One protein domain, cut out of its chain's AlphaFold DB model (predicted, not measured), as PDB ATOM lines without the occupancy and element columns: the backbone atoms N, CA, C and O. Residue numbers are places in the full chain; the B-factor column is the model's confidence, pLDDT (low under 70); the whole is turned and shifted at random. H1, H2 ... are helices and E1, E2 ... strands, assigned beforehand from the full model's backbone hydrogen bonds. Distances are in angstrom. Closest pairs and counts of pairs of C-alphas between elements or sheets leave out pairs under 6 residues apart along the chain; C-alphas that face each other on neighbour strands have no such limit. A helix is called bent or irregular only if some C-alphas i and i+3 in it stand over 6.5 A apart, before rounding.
ATOM      1  N   VAL A  29     183.755 179.067 165.073       90.94
ATOM      2  CA  VAL A  29     183.398 179.401 166.463       90.94
ATOM      3  C   VAL A  29     181.890 179.440 166.673       90.94
ATOM      4  O   VAL A  29     181.134 179.813 165.776       90.94
ATOM      5  N   ILE A  30     181.443 179.045 167.866       93.38
ATOM      6  CA  ILE A  30     180.039 179.153 168.265       93.38
ATOM      7  C   ILE A  30     179.816 180.566 168.797       93.38
ATOM      8  O   ILE A  30     180.336 180.938 169.848       93.38
ATOM      9  N   VAL A  31     179.031 181.350 168.066       93.00
ATOM     10  CA  VAL A  31     178.746 182.752 168.396       93.00
ATOM     11  C   VAL A  31     177.628 182.849 169.426       93.00
ATOM     12  O   VAL A  31     177.718 183.633 170.367       93.00
ATOM     13  N   LEU A  32     176.589 182.033 169.264       95.50
ATOM     14  CA  LEU A  32     175.394 182.080 170.092       95.50
ATOM     15  C   LEU A  32     174.807 180.680 170.244       95.50
ATOM     16  O   LEU A  32     174.744 179.922 169.278       95.50
ATOM     17  N   VAL A  33     174.345 180.364 171.453       96.50
ATOM     18  CA  VAL A  33     173.419 179.261 171.717       96.50
ATOM     19  C   VAL A  33     172.327 179.786 172.638       96.50
ATOM     20  O   VAL A  33     172.602 180.164 173.776       96.50
ATOM     21  N   GLU A  34     171.087 179.797 172.171       96.25
ATOM     22  CA  GLU A  34     169.931 180.216 172.966       96.25
ATOM     23  C   GLU A  34     168.702 179.345 172.679       96.25
ATOM     24  O   GLU A  34     168.737 178.439 171.848       96.25
ATOM     25  N   LEU A  35     167.613 179.556 173.419       97.00
ATOM     26  CA  LEU A  35     166.359 178.845 173.180       97.00
ATOM     27  C   LEU A  35     165.790 179.253 171.813       97.00
ATOM     28  O   LEU A  35     165.496 180.426 171.600       97.00
ATOM     29  N   LEU A  36     165.564 178.282 170.924       97.38
ATOM     30  CA  LEU A  36     164.725 178.506 169.752       97.38
ATOM     31  C   LEU A  36     163.274 178.480 170.225       97.38
ATOM     32  O   LEU A  36     162.789 177.438 170.677       97.38
ATOM     33  N   GLN A  37     162.614 179.636 170.173       96.38
ATOM     34  CA  GLN A  37     161.225 179.752 170.607       96.38
ATOM     35  C   GLN A  37     160.334 178.808 169.790       96.38
ATOM     36  O   GLN A  37     160.558 178.658 168.585       96.38
ATOM     37  N   PRO A  38     159.358 178.139 170.428       97.31
ATOM     38  CA  PRO A  38     158.423 177.300 169.703       97.31
ATOM     39  C   PRO A  38     157.564 178.156 168.773       97.31
ATOM     40  O   PRO A  38     157.227 179.300 169.085       97.31
ATOM     41  N   ASN A  39     157.166 177.557 167.658       98.19
ATOM     42  CA  ASN A  39     156.183 178.129 166.753       98.19
ATOM     43  C   ASN A  39     154.877 178.451 167.499       98.19
ATOM     44  O   ASN A  39     154.467 177.699 168.393       98.19
ATOM     45  N   LYS A  40     154.185 179.530 167.108       98.56
ATOM     46  CA  LYS A  40     152.873 179.905 167.671       98.56
ATOM     47  C   LYS A  40     151.869 178.772 167.462       98.56
ATOM     48  O   LYS A  40     151.121 178.436 168.385       98.56
ATOM     49  N   SER A  41     151.930 178.114 166.302       97.38
ATOM     50  CA  SER A  41     151.107 176.945 165.967       97.38
ATOM     51  C   SER A  41     151.298 175.745 166.909       97.38
ATOM     52  O   SER A  41     150.333 175.024 167.166       97.38
ATOM     53  N   ASP A  42     152.487 175.572 167.495       97.19
ATOM     54  CA  ASP A  42     152.773 174.527 168.488       97.19
ATOM     55  C   ASP A  42     152.476 174.995 169.924       97.19
ATOM     56  O   ASP A  42     151.978 174.229 170.757       97.19
ATOM     57  N   ALA A  43     152.763 176.262 170.230       98.19
ATOM     58  CA  ALA A  43     152.614 176.837 171.563       98.19
ATOM     59  C   ALA A  43     151.145 177.041 171.963       98.19
ATOM     60  O   ALA A  43     150.757 176.700 173.083       98.19
ATOM     61  N   LEU A  44     150.303 177.564 171.066       98.06
ATOM     62  CA  LEU A  44     148.906 177.876 171.373       98.06
ATOM     63  C   LEU A  44     148.085 176.652 171.812       98.06
ATOM     64  O   LEU A  44     147.372 176.763 172.816       98.06
ATOM     65  N   PRO A  45     148.153 175.480 171.148       98.00
ATOM     66  CA  PRO A  45     147.478 174.280 171.630       98.00
ATOM     67  C   PRO A  45     147.857 173.921 173.069       98.00
ATOM     68  O   PRO A  45     146.970 173.604 173.862       98.00
ATOM     69  N   TYR A  46     149.141 174.007 173.426       97.88
ATOM     70  CA  TYR A  46     149.614 173.753 174.788       97.88
ATOM     71  C   TYR A  46     149.085 174.785 175.788       97.88
ATOM     72  O   TYR A  46     148.461 174.408 176.780       97.88
ATOM     73  N   LEU A  47     149.253 176.079 175.498       97.31
ATOM     74  CA  LEU A  47     148.801 177.176 176.365       97.31
ATOM     75  C   LEU A  47     147.282 177.173 176.578       97.31
ATOM     76  O   LEU A  47     146.792 177.599 177.621       97.31
ATOM     77  N   ASN A  48     146.527 176.668 175.601       96.12
ATOM     78  CA  ASN A  48     145.075 176.531 175.676       96.12
ATOM     79  C   ASN A  48     144.624 175.181 176.282       96.12
ATOM     80  O   ASN A  48     143.429 174.882 176.274       96.12
ATOM     81  N   GLY A  49     145.552 174.347 176.771       95.69
ATOM     82  CA  GLY A  49     145.269 173.059 177.416       95.69
ATOM     83  C   GLY A  49     144.786 171.951 176.472       95.69
ATOM     84  O   GLY A  49     144.171 170.986 176.921       95.69
ATOM     85  N   LYS A  50     145.018 172.092 175.162       95.06
ATOM     86  CA  LYS A  50     144.531 171.189 174.101       95.06
ATOM     87  C   LYS A  50     145.638 170.381 173.412       95.06
ATOM     88  O   LYS A  50     145.321 169.470 172.652       95.06
ATOM     89  N   GLY A  51     146.908 170.709 173.647       95.06
ATOM     90  CA  GLY A  51     148.069 170.090 173.006       95.06
ATOM     91  C   GLY A  51     149.161 169.688 173.997       95.06
ATOM     92  O   GLY A  51     149.138 170.071 175.167       95.06
ATOM     93  N   ALA A  52     150.119 168.895 173.521       96.62
ATOM     94  CA  ALA A  52     151.307 168.543 174.292       96.62
ATOM     95  C   ALA A  52     152.254 169.745 174.418       96.62
ATOM     96  O   ALA A  52     152.267 170.619 173.556       96.62
ATOM     97  N   LYS A  53     153.078 169.763 175.472       96.81
ATOM     98  CA  LYS A  53     154.150 170.755 175.628       96.81
ATOM     99  C   LYS A  53     155.081 170.707 174.402       96.81
ATOM    100  O   LYS A  53     155.559 169.611 174.095       96.81
ATOM    101  N   PRO A  54     155.365 171.842 173.731       97.44
ATOM    102  CA  PRO A  54     156.281 171.866 172.598       97.44
ATOM    103  C   PRO A  54     157.654 171.317 172.976       97.44
ATOM    104  O   PRO A  54     158.172 171.581 174.069       97.44
ATOM    105  N   ALA A  55     158.250 170.547 172.067       96.50
ATOM    106  CA  ALA A  55     159.614 170.075 172.241       96.50
ATOM    107  C   ALA A  55     160.576 171.270 172.264       96.50
ATOM    108  O   ALA A  55     160.429 172.228 171.509       96.50
ATOM    109  N   ARG A  56     161.572 171.214 173.148       97.94
ATOM    110  CA  ARG A  56     162.534 172.303 173.319       97.94
ATOM    111  C   ARG A  56     163.681 172.142 172.321       97.94
ATOM    112  O   ARG A  56     164.287 171.074 172.266       97.94
ATOM    113  N   TYR A  57     164.005 173.202 171.590       98.50
ATOM    114  CA  TYR A  57     165.145 173.269 170.671       98.50
ATOM    115  C   TYR A  57     166.049 174.440 171.052       98.50
ATOM    116  O   TYR A  57     165.582 175.437 171.597       98.50
ATOM    117  N   ALA A  58     167.345 174.334 170.779       98.12
ATOM    118  CA  ALA A  58     168.252 175.476 170.815       98.12
ATOM    119  C   ALA A  58     168.469 176.020 169.398       98.12
ATOM    120  O   ALA A  58     168.581 175.238 168.453       98.12
ATOM    121  N   GLY A  59     168.541 177.340 169.263       97.50
ATOM    122  CA  GLY A  59     169.119 178.010 168.104       97.50
ATOM    123  C   GLY A  59     170.615 178.183 168.347       97.50
ATOM    124  O   GLY A  59     171.011 178.588 169.440       97.50
ATOM    125  N   ALA A  60     171.438 177.826 167.367       97.12
ATOM    126  CA  ALA A  60     172.886 177.943 167.442       97.12
ATOM    127  C   ALA A  60     173.441 178.664 166.208       97.12
ATOM    128  O   ALA A  60     173.353 178.148 165.091       97.12
ATOM    129  N   THR A  61     174.083 179.807 166.437       96.88
ATOM    130  CA  THR A  61     174.793 180.570 165.410       96.88
ATOM    131  C   THR A  61     176.261 180.158 165.417       96.88
ATOM    132  O   THR A  61     176.956 180.313 166.425       96.88
ATOM    133  N   ILE A  62     176.759 179.653 164.291       96.25
ATOM    134  CA  ILE A  62     178.167 179.279 164.120       96.25
ATOM    135  C   ILE A  62     178.801 180.185 163.068       96.25
ATOM    136  O   ILE A  62     178.298 180.302 161.951       96.25
ATOM    137  N   GLN A  63     179.935 180.789 163.409       95.62
ATOM    138  CA  GLN A  63     180.779 181.534 162.487       95.62
ATOM    139  C   GLN A  63     181.793 180.596 161.845       95.62
ATOM    140  O   GLN A  63     182.694 180.074 162.502       95.62
ATOM    141  N   PHE A  64     181.656 180.400 160.540       96.44
ATOM    142  CA  PHE A  64     182.597 179.666 159.713       96.44
ATOM    143  C   PHE A  64     183.580 180.642 159.092       96.44
ATOM    144  O   PHE A  64     183.256 181.333 158.132       96.44
ATOM    145  N   GLN A  65     184.791 180.688 159.632       94.81
ATOM    146  CA  GLN A  65     185.861 181.568 159.154       94.81
ATOM    147  C   GLN A  65     187.125 180.794 158.767       94.81
ATOM    148  O   GLN A  65     188.085 181.392 158.298       94.81
ATOM    149  N   ALA A  66     187.117 179.460 158.831       94.25
ATOM    150  CA  ALA A  66     188.137 178.607 158.213       94.25
ATOM    151  C   ALA A  66     187.977 178.524 156.674       94.25
ATOM    152  O   ALA A  66     187.957 177.444 156.087       94.25
ATOM    153  N   THR A  67     187.766 179.663 156.010       95.19
ATOM    154  CA  THR A  67     187.426 179.772 154.583       95.19
ATOM    155  C   THR A  67     187.799 181.153 154.041       95.19
ATOM    156  O   THR A  67     187.856 182.132 154.787       95.19
ATOM    157  N   ILE A  68     188.032 181.256 152.728       94.81
ATOM    158  CA  ILE A  68     188.263 182.548 152.060       94.81
ATOM    159  C   ILE A  68     186.988 183.403 152.023       94.81
ATOM    160  O   ILE A  68     187.066 184.625 151.916       94.81
ATOM    161  N   GLU A  69     185.823 182.765 152.191       95.88
ATOM    162  CA  GLU A  69     184.526 183.425 152.287       95.88
ATOM    163  C   GLU A  69     183.818 183.170 153.627       95.88
ATOM    164  O   GLU A  69     182.916 182.342 153.681       95.88
ATOM    165  N   PRO A  70     184.205 183.849 154.722       97.19
ATOM    166  CA  PRO A  70     183.578 183.702 156.032       97.19
ATOM    167  C   PRO A  70     182.077 183.992 156.076       97.19
ATOM    168  O   PRO A  70     181.579 184.923 155.437       97.19
ATOM    169  N   TYR A  71     181.342 183.230 156.877       97.75
ATOM    170  CA  TYR A  71     179.905 183.421 157.057       97.75
ATOM    171  C   TYR A  71     179.432 182.958 158.435       97.75
ATOM    172  O   TYR A  71     180.021 182.068 159.044       97.75
ATOM    173  N   LEU A  72     178.329 183.532 158.903       97.75
ATOM    174  CA  LEU A  72     177.512 182.983 159.980       97.75
ATOM    175  C   LEU A  72     176.509 182.002 159.393       97.75
ATOM    176  O   LEU A  72     175.989 182.233 158.298       97.75
ATOM    177  N   LYS A  73     176.216 180.931 160.125       97.81
ATOM    178  CA  LYS A  73     175.148 180.000 159.784       97.81
ATOM    179  C   LYS A  73     174.377 179.548 161.012       97.81
ATOM    180  O   LYS A  73     174.967 179.208 162.036       97.81
ATOM    181  N   GLU A  74     173.064 179.512 160.852       97.88
ATOM    182  CA  GLU A  74     172.105 179.173 161.893       97.88
ATOM    183  C   GLU A  74     171.735 177.692 161.868       97.88
ATOM    184  O   GLU A  74     171.511 177.085 160.811       97.88
ATOM    185  N   TYR A  75     171.637 177.110 163.056       98.19
ATOM    186  CA  TYR A  75     171.248 175.727 163.264       98.19
ATOM    187  C   TYR A  75     170.188 175.611 164.350       98.19
ATOM    188  O   TYR A  75     170.219 176.316 165.351       98.19
ATOM    189  N   MET A  76     169.283 174.656 164.179       97.62
ATOM    190  CA  MET A  76     168.423 174.167 165.244       97.62
ATOM    191  C   MET A  76     169.009 172.873 165.814       97.62
ATOM    192  O   MET A  76     169.396 171.967 165.069       97.62
ATOM    193  N   VAL A  77     169.079 172.794 167.141       98.38
ATOM    194  CA  VAL A  77     169.618 171.652 167.887       98.38
ATOM    195  C   VAL A  77     168.534 171.101 168.797       98.38
ATOM    196  O   VAL A  77     168.080 171.782 169.718       98.38
ATOM    197  N   GLY A  78     168.107 169.866 168.563       97.62
ATOM    198  CA  GLY A  78     167.104 169.237 169.415       97.62
ATOM    199  C   GLY A  78     166.512 167.946 168.847       97.62
ATOM    200  O   GLY A  78     166.974 167.465 167.808       97.62
ATOM    201  N   PRO A  79     165.510 167.374 169.533       97.62
ATOM    202  CA  PRO A  79     164.896 167.904 170.755       97.62
ATOM    203  C   PRO A  79     165.837 167.841 171.975       97.62
ATOM    204  O   PRO A  79     166.805 167.078 171.987       97.62
ATOM    205  N   LEU A  80     165.566 168.678 172.980       97.81
ATOM    206  CA  LEU A  80     166.250 168.727 174.278       97.81
ATOM    207  C   LEU A  80     165.383 168.083 175.387       97.81
ATOM    208  O   LEU A  80     164.155 168.174 175.308       97.81
ATOM    209  N   PRO A  81     165.980 167.508 176.457       97.69
ATOM    210  CA  PRO A  81     167.415 167.428 176.758       97.69
ATOM    211  C   PRO A  81     168.183 166.532 175.778       97.69
ATOM    212  O   PRO A  81     167.590 165.691 175.107       97.69
ATOM    213  N   VAL A  82     169.501 166.736 175.689       97.25
ATOM    214  CA  VAL A  82     170.351 166.025 174.721       97.25
ATOM    215  C   VAL A  82     170.225 164.512 174.900       97.25
ATOM    216  O   VAL A  82     170.404 163.983 175.998       97.25
ATOM    217  N   SER A  83     169.927 163.819 173.806       96.81
ATOM    218  CA  SER A  83     169.747 162.370 173.743       96.81
ATOM    219  C   SER A  83     170.172 161.829 172.373       96.81
ATOM    220  O   SER A  83     170.628 162.577 171.511       96.81
ATOM    221  N   ASN A  84     169.987 160.526 172.140       96.62
ATOM    222  CA  ASN A  84     170.239 159.911 170.831       96.62
ATOM    223  C   ASN A  84     169.280 160.405 169.728       96.62
ATOM    224  O   ASN A  84     169.545 160.166 168.553       96.62
ATOM    225  N   GLU A  85     168.172 161.058 170.094       96.75
ATOM    226  CA  GLU A  85     167.227 161.673 169.151       96.75
ATOM    227  C   GLU A  85     167.633 163.103 168.772       96.75
ATOM    228  O   GLU A  85     167.119 163.653 167.799       96.75
ATOM    229  N   THR A  86     168.551 163.721 169.526       97.94
ATOM    230  CA  THR A  86     168.992 165.091 169.278       97.94
ATOM    231  C   THR A  86     169.770 165.167 167.971       97.94
ATOM    232  O   THR A  86     170.785 164.499 167.779       97.94
ATOM    233  N   THR A  87     169.309 166.037 167.081       97.25
ATOM    234  CA  THR A  87     169.929 166.302 165.784       97.25
ATOM    235  C   THR A  87     170.340 167.763 165.671       97.25
ATOM    236  O   THR A  87     169.787 168.637 166.338       97.25
ATOM    237  N   LEU A  88     171.329 168.010 164.814       96.00
ATOM    238  CA  LEU A  88     171.749 169.334 164.371       96.00
ATOM    239  C   LEU A  88     171.253 169.519 162.937       96.00
ATOM    240  O   LEU A  88     171.631 168.744 162.057       96.00
ATOM    241  N   GLN A  89     170.424 170.530 162.690       96.06
ATOM    242  CA  GLN A  89     169.856 170.796 161.365       96.06
ATOM    243  C   GLN A  89     170.007 172.280 161.018       96.06
ATOM    244  O   GLN A  89     169.912 173.108 161.922       96.06
ATOM    245  N   PRO A  90     170.245 172.656 159.748       97.25
ATOM    246  CA  PRO A  90     170.226 174.061 159.351       97.25
ATOM    247  C   PRO A  90     168.875 174.708 159.678       97.25
ATOM    248  O   PRO A  90     167.829 174.177 159.303       97.25
ATOM    249  N   LEU A  91     168.896 175.860 160.344       97.56
ATOM    250  CA  LEU A  91     167.698 176.641 160.632       97.56
ATOM    251  C   LEU A  91     167.465 177.615 159.473       97.56
ATOM    252  O   LEU A  91     168.178 178.602 159.340       97.56
ATOM    253  N   ASN A  92     166.497 177.311 158.608       97.06
ATOM    254  CA  ASN A  92     166.220 178.115 157.407       97.06
ATOM    255  C   ASN A  92     164.790 178.661 157.343       97.06
ATOM    256  O   ASN A  92     164.580 179.708 156.743       97.06
TER     257      ASN A  92
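Overview. This is residues 29 to 92 of the 617 residues of the protein "Amine oxidase" of Exophiala aquamarina CBS 119918 (UniProt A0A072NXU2). A narrow, strongly twisted sheet of four strands makes the body, and a loop holding the one helix, H1, reaches out beyond one end of it along the longest axis. H1 covers neither face of the sheet; it lies past the end of E1 and the beginning of E2, while the turn between E2 and E3 lies at the far end of the rod. The printed part has 64 residues with E1, H1, E2, E3 and E4 in that order along the chain; the sheet's order is E1 - E2 - E3 - E4, all antiparallel, and the class is mixed, helices and strands. The whole is loose, with a radius of gyration of the C-alphas of 14.6 A, and spans 50 by 25 by 15 A.

Arrangement. Start at E1, residues 29 to 36, an edge strand antiparallel to E2, residues 56 to 64, at 159 degrees; look for N 31 and O 61, 2.8 A apart, and N 36 and O 57, 2.9 A. Between these strands in the chain comes H1, residues 40 to 47, which is not on the sheet, with 0 pairs of C-alphas within 10 A. In H1, 2 of 4 O i to N i+4 pairs are within hydrogen-bond range. E2 and E3, residues 71 to 80, form a hairpin at 157 degrees, with N 60 and O 75 at 2.8 A and N 80 and O 56 at 2.8 A. E3 and E4, residues 87 to 90, form another hairpin at 147 degrees, with N 76 and O 89 at 2.8 A. E2, E3 and E4 are a meander, each strand the antiparallel neighbour of the one before. E4 is the other edge strand and is apart from E1; H1 is apart from E3 and E4.

Along the chain. Find C-alpha 29 at (183.398, 179.401, 166.463); from there E1 runs 19.0 A to C-alpha 36. H1 begins at C-alpha 40, at (152.873, 179.905, 167.671), and is 10.0 A long; it is neither bent nor irregular, but only just: C-alphas 42 and 45 are 6.2 A apart. E2 is 25.3 A long and E3 26.4 A. E4, 10.1 A long, ends at C-alpha 90, at (170.226, 174.061, 159.351).

Size, cuts and confidence. Look for the two C-alphas farthest apart at Gly 49 and Ile 68, 50.8 A from each other. The link from E1 to H1 is tight, the other three are short, and no link is long. The printed part has no cut; its mean pLDDT is 96.8, and no printed residue is under 70.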